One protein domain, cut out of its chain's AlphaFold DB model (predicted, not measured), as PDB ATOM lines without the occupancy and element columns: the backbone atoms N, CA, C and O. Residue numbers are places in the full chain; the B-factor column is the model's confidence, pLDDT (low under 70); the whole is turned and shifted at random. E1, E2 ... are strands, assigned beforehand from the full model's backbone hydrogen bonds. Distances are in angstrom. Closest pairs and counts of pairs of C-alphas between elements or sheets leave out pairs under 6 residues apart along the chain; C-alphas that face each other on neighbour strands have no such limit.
ATOM      1  N   GLY A   2     -14.763  17.146  13.142       88.06
ATOM      2  CA  GLY A   2     -14.189  15.907  13.702       88.06
ATOM      3  C   GLY A   2     -12.929  15.437  12.966       88.06
ATOM      4  O   GLY A   2     -12.626  15.935  11.886       88.06
ATOM      5  N   GLU A   3     -12.175  14.511  13.569       93.00
ATOM      6  CA  GLU A   3     -11.023  13.839  12.928       93.00
ATOM      7  C   GLU A   3      -9.991  14.805  12.306       93.00
ATOM      8  O   GLU A   3      -9.469  14.576  11.221       93.00
ATOM      9  N   GLY A   4      -9.731  15.941  12.965       92.69
ATOM     10  CA  GLY A   4      -8.776  16.955  12.494       92.69
ATOM     11  C   GLY A   4      -9.252  17.821  11.318       92.69
ATOM     12  O   GLY A   4      -8.544  18.745  10.921       92.69
ATOM     13  N   ARG A   5     -10.455  17.586  10.777       95.88
ATOM     14  CA  ARG A   5     -11.048  18.425   9.724       95.88
ATOM     15  C   ARG A   5     -11.478  19.776  10.291       95.88
ATOM     16  O   ARG A   5     -11.955  19.867  11.425       95.88
ATOM     17  N   ARG A   6     -11.388  20.820   9.468       95.50
ATOM     18  CA  ARG A   6     -11.788  22.189   9.819       95.50
ATOM     19  C   ARG A   6     -12.488  22.876   8.652       95.50
ATOM     20  O   ARG A   6     -12.224  22.547   7.502       95.50
ATOM     21  N   SER A   7     -13.318  23.858   8.978       95.94
ATOM     22  CA  SER A   7     -13.840  24.843   8.034       95.94
ATOM     23  C   SER A   7     -13.589  26.231   8.606       95.94
ATOM     24  O   SER A   7     -13.661  26.426   9.821       95.94
ATOM     25  N   THR A   8     -13.274  27.177   7.732       96.44
ATOM     26  CA  THR A   8     -13.124  28.593   8.059       96.44
ATOM     27  C   THR A   8     -13.890  29.374   7.010       96.44
ATOM     28  O   THR A   8     -13.769  29.088   5.821       96.44
ATOM     29  N   PHE A   9     -14.671  30.352   7.446       96.38
ATOM     30  CA  PHE A   9     -15.463  31.184   6.558       96.38
ATOM     31  C   PHE A   9     -15.577  32.600   7.120       96.38
ATOM     32  O   PHE A   9     -15.426  32.817   8.323       96.38
ATOM     33  N   THR A  10     -15.864  33.546   6.229       96.19
ATOM     34  CA  THR A  10     -16.136  34.947   6.553       96.19
ATOM     35  C   THR A  10     -17.463  35.324   5.914       96.19
ATOM     36  O   THR A  10     -17.691  35.024   4.745       96.19
ATOM     37  N   VAL A  11     -18.318  36.009   6.671       96.06
ATOM     38  CA  VAL A  11     -19.574  36.582   6.177       96.06
ATOM     39  C   VAL A  11     -19.547  38.079   6.455       96.06
ATOM     40  O   VAL A  11     -19.123  38.499   7.530       96.06
ATOM     41  N   GLY A  12     -19.984  38.891   5.496       96.31
ATOM     42  CA  GLY A  12     -20.048  40.340   5.657       96.31
ATOM     43  C   GLY A  12     -21.159  40.949   4.815       96.31
ATOM     44  O   GLY A  12     -21.283  40.645   3.634       96.31
ATOM     45  N   THR A  13     -21.954  41.827   5.422       97.31
ATOM     46  CA  THR A  13     -23.078  42.525   4.771       97.31
ATOM     47  C   THR A  13     -22.696  43.892   4.197       97.31
ATOM     48  O   THR A  13     -23.516  44.546   3.564       97.31
ATOM     49  N   GLN A  14     -21.451  44.329   4.412       97.81
ATOM     50  CA  GLN A  14     -20.899  45.611   3.944       97.81
ATOM     51  C   GLN A  14     -19.652  45.414   3.064       97.81
ATOM     52  O   GLN A  14     -18.793  46.287   2.965       97.81
ATOM     53  N   LEU A  15     -19.527  44.236   2.456       96.31
ATOM     54  CA  LEU A  15     -18.470  43.896   1.506       96.31
ATOM     55  C   LEU A  15     -19.068  43.769   0.102       96.31
ATOM     56  O   LEU A  15     -20.283  43.664  -0.058       96.31
ATOM     57  N   PHE A  16     -18.213  43.757  -0.923       96.50
ATOM     58  CA  PHE A  16     -18.657  43.411  -2.272       96.50
ATOM     59  C   PHE A  16     -19.268  42.004  -2.284       96.50
ATOM     60  O   PHE A  16     -18.733  41.087  -1.659       96.50
ATOM     61  N   SER A  17     -20.379  41.839  -3.005       94.38
ATOM     62  CA  SER A  17     -21.106  40.572  -3.062       94.38
ATOM     63  C   SER A  17     -20.262  39.497  -3.736       94.38
ATOM     64  O   SER A  17     -20.059  39.513  -4.950       94.38
ATOM     65  N   MET A  18     -19.804  38.536  -2.943       93.69
ATOM     66  CA  MET A  18     -19.142  37.337  -3.425       93.69
ATOM     67  C   MET A  18     -19.527  36.136  -2.570       93.69
ATOM     68  O   MET A  18     -19.907  36.260  -1.407       93.69
ATOM     69  N   GLN A  19     -19.373  34.965  -3.159       95.12
ATOM     70  CA  GLN A  19     -19.568  33.674  -2.525       95.12
ATOM     71  C   GLN A  19     -18.509  32.737  -3.076       95.12
ATOM     72  O   GLN A  19     -18.072  32.882  -4.219       95.12
ATOM     73  N   ARG A  20     -18.069  31.808  -2.241       93.31
ATOM     74  CA  ARG A  20     -17.071  30.822  -2.619       93.31
ATOM     75  C   ARG A  20     -17.082  29.706  -1.596       93.31
ATOM     76  O   ARG A  20     -17.096  29.971  -0.396       93.31
ATOM     77  N   VAL A  21     -17.044  28.474  -2.079       97.81
ATOM     78  CA  VAL A  21     -16.766  27.301  -1.253       97.81
ATOM     79  C   VAL A  21     -15.573  26.597  -1.866       97.81
ATOM     80  O   VAL A  21     -15.614  26.214  -3.034       97.81
ATOM     81  N   ASP A  22     -14.521  26.443  -1.068       97.75
ATOM     82  CA  ASP A  22     -13.361  25.634  -1.411       97.75
ATOM     83  C   ASP A  22     -13.282  24.432  -0.469       97.75
ATOM     84  O   ASP A  22     -13.398  24.571   0.752       97.75
ATOM     85  N   ALA A  23     -13.041  23.254  -1.033       97.62
ATOM     86  CA  ALA A  23     -12.742  22.043  -0.287       97.62
ATOM     87  C   ALA A  23     -11.333  21.564  -0.642       97.62
ATOM     88  O   ALA A  23     -10.991  21.424  -1.815       97.62
ATOM     89  N   PHE A  24     -10.522  21.291   0.379       97.38
ATOM     90  CA  PHE A  24      -9.133  20.862   0.226       97.38
ATOM     91  C   PHE A  24      -8.964  19.456   0.791       97.38
ATOM     92  O   PHE A  24      -9.237  19.213   1.969       97.38
ATOM     93  N   GLY A  25      -8.511  18.538  -0.056       96.69
ATOM     94  CA  GLY A  25      -8.183  17.166   0.300       96.69
ATOM     95  C   GLY A  25      -6.713  16.854   0.038       96.69
ATOM     96  O   GLY A  25      -5.963  17.661  -0.505       96.69
ATOM     97  N   THR A  26      -6.293  15.647   0.403       96.62
ATOM     98  CA  THR A  26      -4.915  15.180   0.174       96.62
ATOM     99  C   THR A  26      -4.598  14.932  -1.302       96.62
ATOM    100  O   THR A  26      -3.435  14.984  -1.679       96.62
ATOM    101  N   GLY A  27      -5.612  14.670  -2.130       97.38
ATOM    102  CA  GLY A  27      -5.464  14.423  -3.570       97.38
ATOM    103  C   GLY A  27      -5.808  15.613  -4.469       97.38
ATOM    104  O   GLY A  27      -5.790  15.468  -5.688       97.38
ATOM    105  N   GLY A  28      -6.170  16.769  -3.904       97.88
ATOM    106  CA  GLY A  28      -6.583  17.917  -4.707       97.88
ATOM    107  C   GLY A  28      -7.476  18.919  -3.988       97.88
ATOM    108  O   GLY A  28      -7.694  18.846  -2.777       97.88
ATOM    109  N   ALA A  29      -8.010  19.855  -4.767       98.44
ATOM    110  CA  ALA A  29      -8.921  20.894  -4.314       98.44
ATOM    111  C   ALA A  29     -10.126  21.029  -5.255       98.44
ATOM    112  O   ALA A  29     -10.037  20.741  -6.452       98.44
ATOM    113  N   LEU A  30     -11.242  21.480  -4.695       98.25
ATOM    114  CA  LEU A  30     -12.491  21.762  -5.393       98.25
ATOM    115  C   LEU A  30     -12.933  23.184  -5.054       98.25
ATOM    116  O   LEU A  30     -12.995  23.516  -3.873       98.25
ATOM    117  N   SER A  31     -13.308  23.975  -6.057       98.31
ATOM    118  CA  SER A  31     -13.939  25.287  -5.868       98.31
ATOM    119  C   SER A  31     -15.288  25.332  -6.580       98.31
ATOM    120  O   SER A  31     -15.366  25.021  -7.768       98.31
ATOM    121  N   VAL A  32     -16.337  25.754  -5.876       97.25
ATOM    122  CA  VAL A  32     -17.674  25.989  -6.450       97.25
ATOM    123  C   VAL A  32     -17.840  27.484  -6.716       97.25
ATOM    124  O   VAL A  32     -17.675  28.285  -5.794       97.25
ATOM    125  N   GLU A  33     -18.141  27.868  -7.962       93.38
ATOM    126  CA  GLU A  33     -18.236  29.289  -8.346       93.38
ATOM    127  C   GLU A  33     -19.432  30.009  -7.708       93.38
ATOM    128  O   GLU A  33     -19.293  31.128  -7.217       93.38
ATOM    129  N   VAL A  34     -20.602  29.367  -7.712       95.50
ATOM    130  CA  VAL A  34     -21.869  29.924  -7.213       95.50
ATOM    131  C   VAL A  34     -22.513  28.896  -6.265       95.50
ATOM    132  O   VAL A  34     -23.382  28.137  -6.681       95.50
ATOM    133  N   PRO A  35     -22.032  28.777  -5.011       96.06
ATOM    134  CA  PRO A  35     -22.432  27.708  -4.093       96.06
ATOM    135  C   PRO A  35     -23.826  27.838  -3.464       96.06
ATOM    136  O   PRO A  35     -24.322  26.829  -2.972       96.06
ATOM    137  N   PHE A  36     -24.433  29.029  -3.405       95.62
ATOM    138  CA  PHE A  36     -25.652  29.234  -2.600       95.62
ATOM    139  C   PHE A  36     -26.885  29.630  -3.421       95.62
ATOM    140  O   PHE A  36     -27.967  29.090  -3.218       95.62
ATOM    141  N   ASN A  37     -26.746  30.560  -4.365       94.44
ATOM    142  CA  ASN A  37     -27.842  31.044  -5.217       94.44
ATOM    143  C   ASN A  37     -27.558  30.753  -6.697       94.44
ATOM    144  O   ASN A  37     -27.515  31.665  -7.523       94.44
ATOM    145  N   MET A  38     -27.332  29.475  -7.008       94.31
ATOM    146  CA  MET A  38     -27.092  29.012  -8.373       94.31
ATOM    147  C   MET A  38     -28.280  29.342  -9.286       94.31
ATOM    148  O   MET A  38     -29.439  29.276  -8.873       94.31
ATOM    149  N   TYR A  39     -27.978  29.711 -10.527       94.94
ATOM    150  CA  TYR A  39     -28.982  29.942 -11.562       94.94
ATOM    151  C   TYR A  39     -29.596  28.614 -12.021       94.94
ATOM    152  O   TYR A  39     -28.879  27.627 -12.165       94.94
ATOM    153  N   GLY A  40     -30.905  28.598 -12.280       96.12
ATOM    154  CA  GLY A  40     -31.620  27.388 -12.707       96.12
ATOM    155  C   GLY A  40     -31.545  27.080 -14.207       96.12
ATOM    156  O   GLY A  40     -32.042  26.045 -14.642       96.12
ATOM    157  N   ASP A  41     -30.966  27.976 -15.008       96.44
ATOM    158  CA  ASP A  41     -30.995  27.959 -16.476       96.44
ATOM    159  C   ASP A  41     -29.607  27.832 -17.131       96.44
ATOM    160  O   ASP A  41     -29.499  27.776 -18.357       96.44
ATOM    161  N   VAL A  42     -28.542  27.734 -16.331       96.88
ATOM    162  CA  VAL A  42     -27.167  27.494 -16.793       96.88
ATOM    163  C   VAL A  42     -26.487  26.429 -15.929       96.88
ATOM    164  O   VAL A  42     -26.846  26.273 -14.761       96.88
ATOM    165  N   PRO A  43     -25.501  25.684 -16.460       97.31
ATOM    166  CA  PRO A  43     -24.802  24.682 -15.667       97.31
ATOM    167  C   PRO A  43     -23.985  25.338 -14.549       97.31
ATOM    168  O   PRO A  43     -23.313  26.356 -14.749       97.31
ATOM    169  N   GLY A  44     -23.997  24.724 -13.367       96.00
ATOM    170  CA  GLY A  44     -23.078  25.071 -12.291       96.00
ATOM    171  C   GLY A  44     -21.659  24.663 -12.665       96.00
ATOM    172  O   GLY A  44     -21.453  23.597 -13.239       96.00
ATOM    173  N   ARG A  45     -20.668  25.496 -12.335       96.62
ATOM    174  CA  ARG A  45     -19.255  25.221 -12.634       96.62
ATOM    175  C   ARG A  45     -18.463  24.949 -11.365       96.62
ATOM    176  O   ARG A  45     -18.463  25.745 -10.422       96.62
ATOM    177  N   LEU A  46     -17.752  23.827 -11.380       97.62
ATOM    178  CA  LEU A  46     -16.835  23.412 -10.331       97.62
ATOM    179  C   LEU A  46     -15.419  23.322 -10.898       97.62
ATOM    180  O   LEU A  46     -15.177  22.613 -11.875       97.62
ATOM    181  N   HIS A  47     -14.468  23.996 -10.264       98.25
ATOM    182  CA  HIS A  47     -13.049  23.879 -10.601       98.25
ATOM    183  C   HIS A  47     -12.433  22.763  -9.774       98.25
ATOM    184  O   HIS A  47     -12.425  22.836  -8.546       98.25
ATOM    185  N   VAL A  48     -11.906  21.738 -10.438       98.44
ATOM    186  CA  VAL A  48     -11.226  20.605  -9.801       98.44
ATOM    187  C   VAL A  48      -9.744  20.682 -10.129       98.44
ATOM    188  O   VAL A  48      -9.376  20.709 -11.305       98.44
ATOM    189  N   VAL A  49      -8.896  20.680  -9.104       98.50
ATOM    190  CA  VAL A  49      -7.435  20.691  -9.240       98.50
ATOM    191  C   VAL A  49      -6.855  19.455  -8.568       98.50
ATOM    192  O   VAL A  49      -7.178  19.161  -7.421       98.50
ATOM    193  N   THR A  50      -5.985  18.751  -9.282       98.19
ATOM    194  CA  THR A  50      -5.253  17.559  -8.822       98.19
ATOM    195  C   THR A  50      -3.769  17.699  -9.171       98.19
ATOM    196  O   THR A  50      -3.369  18.690  -9.785       98.19
ATOM    197  N   ASP A  51      -2.954  16.709  -8.816       96.94
ATOM    198  CA  ASP A  51      -1.550  16.610  -9.236       96.94
ATOM    199  C   ASP A  51      -1.373  16.457 -10.759       96.94
ATOM    200  O   ASP A  51      -0.353  16.872 -11.304       96.94
ATOM    201  N   VAL A  52      -2.378  15.919 -11.457       97.06
ATOM    202  CA  VAL A  52      -2.391  15.788 -12.924       97.06
ATOM    203  C   VAL A  52      -2.683  17.122 -13.622       97.06
ATOM    204  O   VAL A  52      -2.195  17.365 -14.725       97.06
ATOM    205  N   GLY A  53      -3.487  17.993 -13.006       97.56
ATOM    206  CA  GLY A  53      -3.882  19.277 -13.585       97.56
ATOM    207  C   GLY A  53      -5.236  19.787 -13.095       97.56
ATOM    208  O   GLY A  53      -5.809  19.268 -12.130       97.56
ATOM    209  N   SER A  54      -5.746  20.818 -13.773       98.12
ATOM    210  CA  SER A  54      -7.034  21.453 -13.491       98.12
ATOM    211  C   SER A  54      -8.069  21.172 -14.580       98.12
ATOM    212  O   SER A  54      -7.741  21.041 -15.761       98.12
ATOM    213  N   ARG A  55      -9.341  21.091 -14.186       98.00
ATOM    214  CA  ARG A  55     -10.480  20.999 -15.106       98.00
ATOM    215  C   ARG A  55     -11.716  21.668 -14.524       98.00
ATOM    216  O   ARG A  55     -11.851  21.764 -13.305       98.00
ATOM    217  N   VAL A  56     -12.629  22.059 -15.403       98.44
ATOM    218  CA  VAL A  56     -13.979  22.487 -15.029       98.44
ATOM    219  C   VAL A  56     -14.921  21.298 -15.185       98.44
ATOM    220  O   VAL A  56     -14.888  20.609 -16.203       98.44
ATOM    221  N   VAL A  57     -15.720  21.042 -14.156       97.69
ATOM    222  CA  VAL A  57     -16.840  20.098 -14.183       97.69
ATOM    223  C   VAL A  57     -18.123  20.915 -14.173       97.69
ATOM    224  O   VAL A  57     -18.275  21.812 -13.344       97.69
ATOM    225  N   GLU A  58     -19.021  20.600 -15.095       98.00
ATOM    226  CA  GLU A  58     -20.327  21.240 -15.212       98.00
ATOM    227  C   GLU A  58     -21.415  20.332 -14.633       98.00
ATOM    228  O   GLU A  58     -21.378  19.113 -14.824       98.00
ATOM    229  N   THR A  59     -22.357  20.911 -13.889       96.00
ATOM    230  CA  THR A  59     -23.565  20.203 -13.448       96.00
ATOM    231  C   THR A  59     -24.579  20.124 -14.584       96.00
ATOM    232  O   THR A  59     -24.484  20.847 -15.576       96.00
ATOM    233  N   GLU A  60     -25.610  19.300 -14.414       96.31
ATOM    234  CA  GLU A  60     -26.819  19.443 -15.225       96.31
ATOM    235  C   GLU A  60     -27.458  20.822 -14.993       96.31
ATOM    236  O   GLU A  60     -27.263  21.447 -13.944       96.31
ATOM    237  N   ILE A  61     -28.208  21.298 -15.989       97.56
ATOM    238  CA  ILE A  61     -29.017  22.513 -15.869       97.56
ATOM    239  C   ILE A  61     -30.271  22.141 -15.084       97.56
ATOM    240  O   ILE A  61     -31.139  21.436 -15.599       97.56
ATOM    241  N   VAL A  62     -30.337  22.589 -13.835       95.75
ATOM    242  CA  VAL A  62     -31.436  22.291 -12.914       95.75
ATOM    243  C   VAL A  62     -31.752  23.507 -12.056       95.75
ATOM    244  O   VAL A  62     -30.853  24.221 -11.618       95.75
ATOM    245  N   ASP A  63     -33.034  23.708 -11.759       96.19
ATOM    246  CA  ASP A  63     -33.469  24.667 -10.748       96.19
ATOM    247  C   ASP A  63     -33.397  24.008  -9.365       96.19
ATOM    248  O   ASP A  63     -34.169  23.100  -9.047       96.19
TER     249      ASP A  63
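AT A GLANCE: This is residues 2 to 63 of the 114 residues of the protein "Gfo/Idh/MocA family oxidoreductase" of Treponema sp (UniProt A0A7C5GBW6). Little regular structure: a small twisted sheet of four strands in a row, with a long loop, residues 2 to 20, that folds back before E1, its residues 12 to 17 sticking out. The 62 printed residues hold E1, E2, E3 and E4, sheet order E1 - E2 - E3 - E4, antiparallel, a meander, each strand the antiparallel neighbour of the one before. The class is all strand, with 20 residues in named elements; the whole is loose, radius of gyration of the C-alphas 13.9 A, spans 33 by 30 by 21 A.

HOW THE PARTS SIT: E1, residues 21 to 25, and E2, residues 28 to 32, form a hairpin, N 23 and O 30 2.9 A apart. E2 and E3, residues 45 to 49, form a hairpin at 164 degrees, N 47 and O 31 2.8 A apart. E3 and E4, residues 54 to 58, form a hairpin, N 57 and O 46 2.8 A apart. E1 and E4, the edge strands, are apart.

IN THESE COORDINATES: E1 begins at C-alpha 21 (-16.766, 27.301, -1.253) and spans 13.4 A, E2 13.8 A, E3 13.1 A; E4, 13.4 A, ends at C-alpha 58 (-20.327, 21.240, -15.212).

THE WHOLE: C-alphas 14 and 52, the farthest apart, are 38.9 A apart. The printed part has no cut; the link E2 to E3 is long. No printed residue is under 70 in pLDDT.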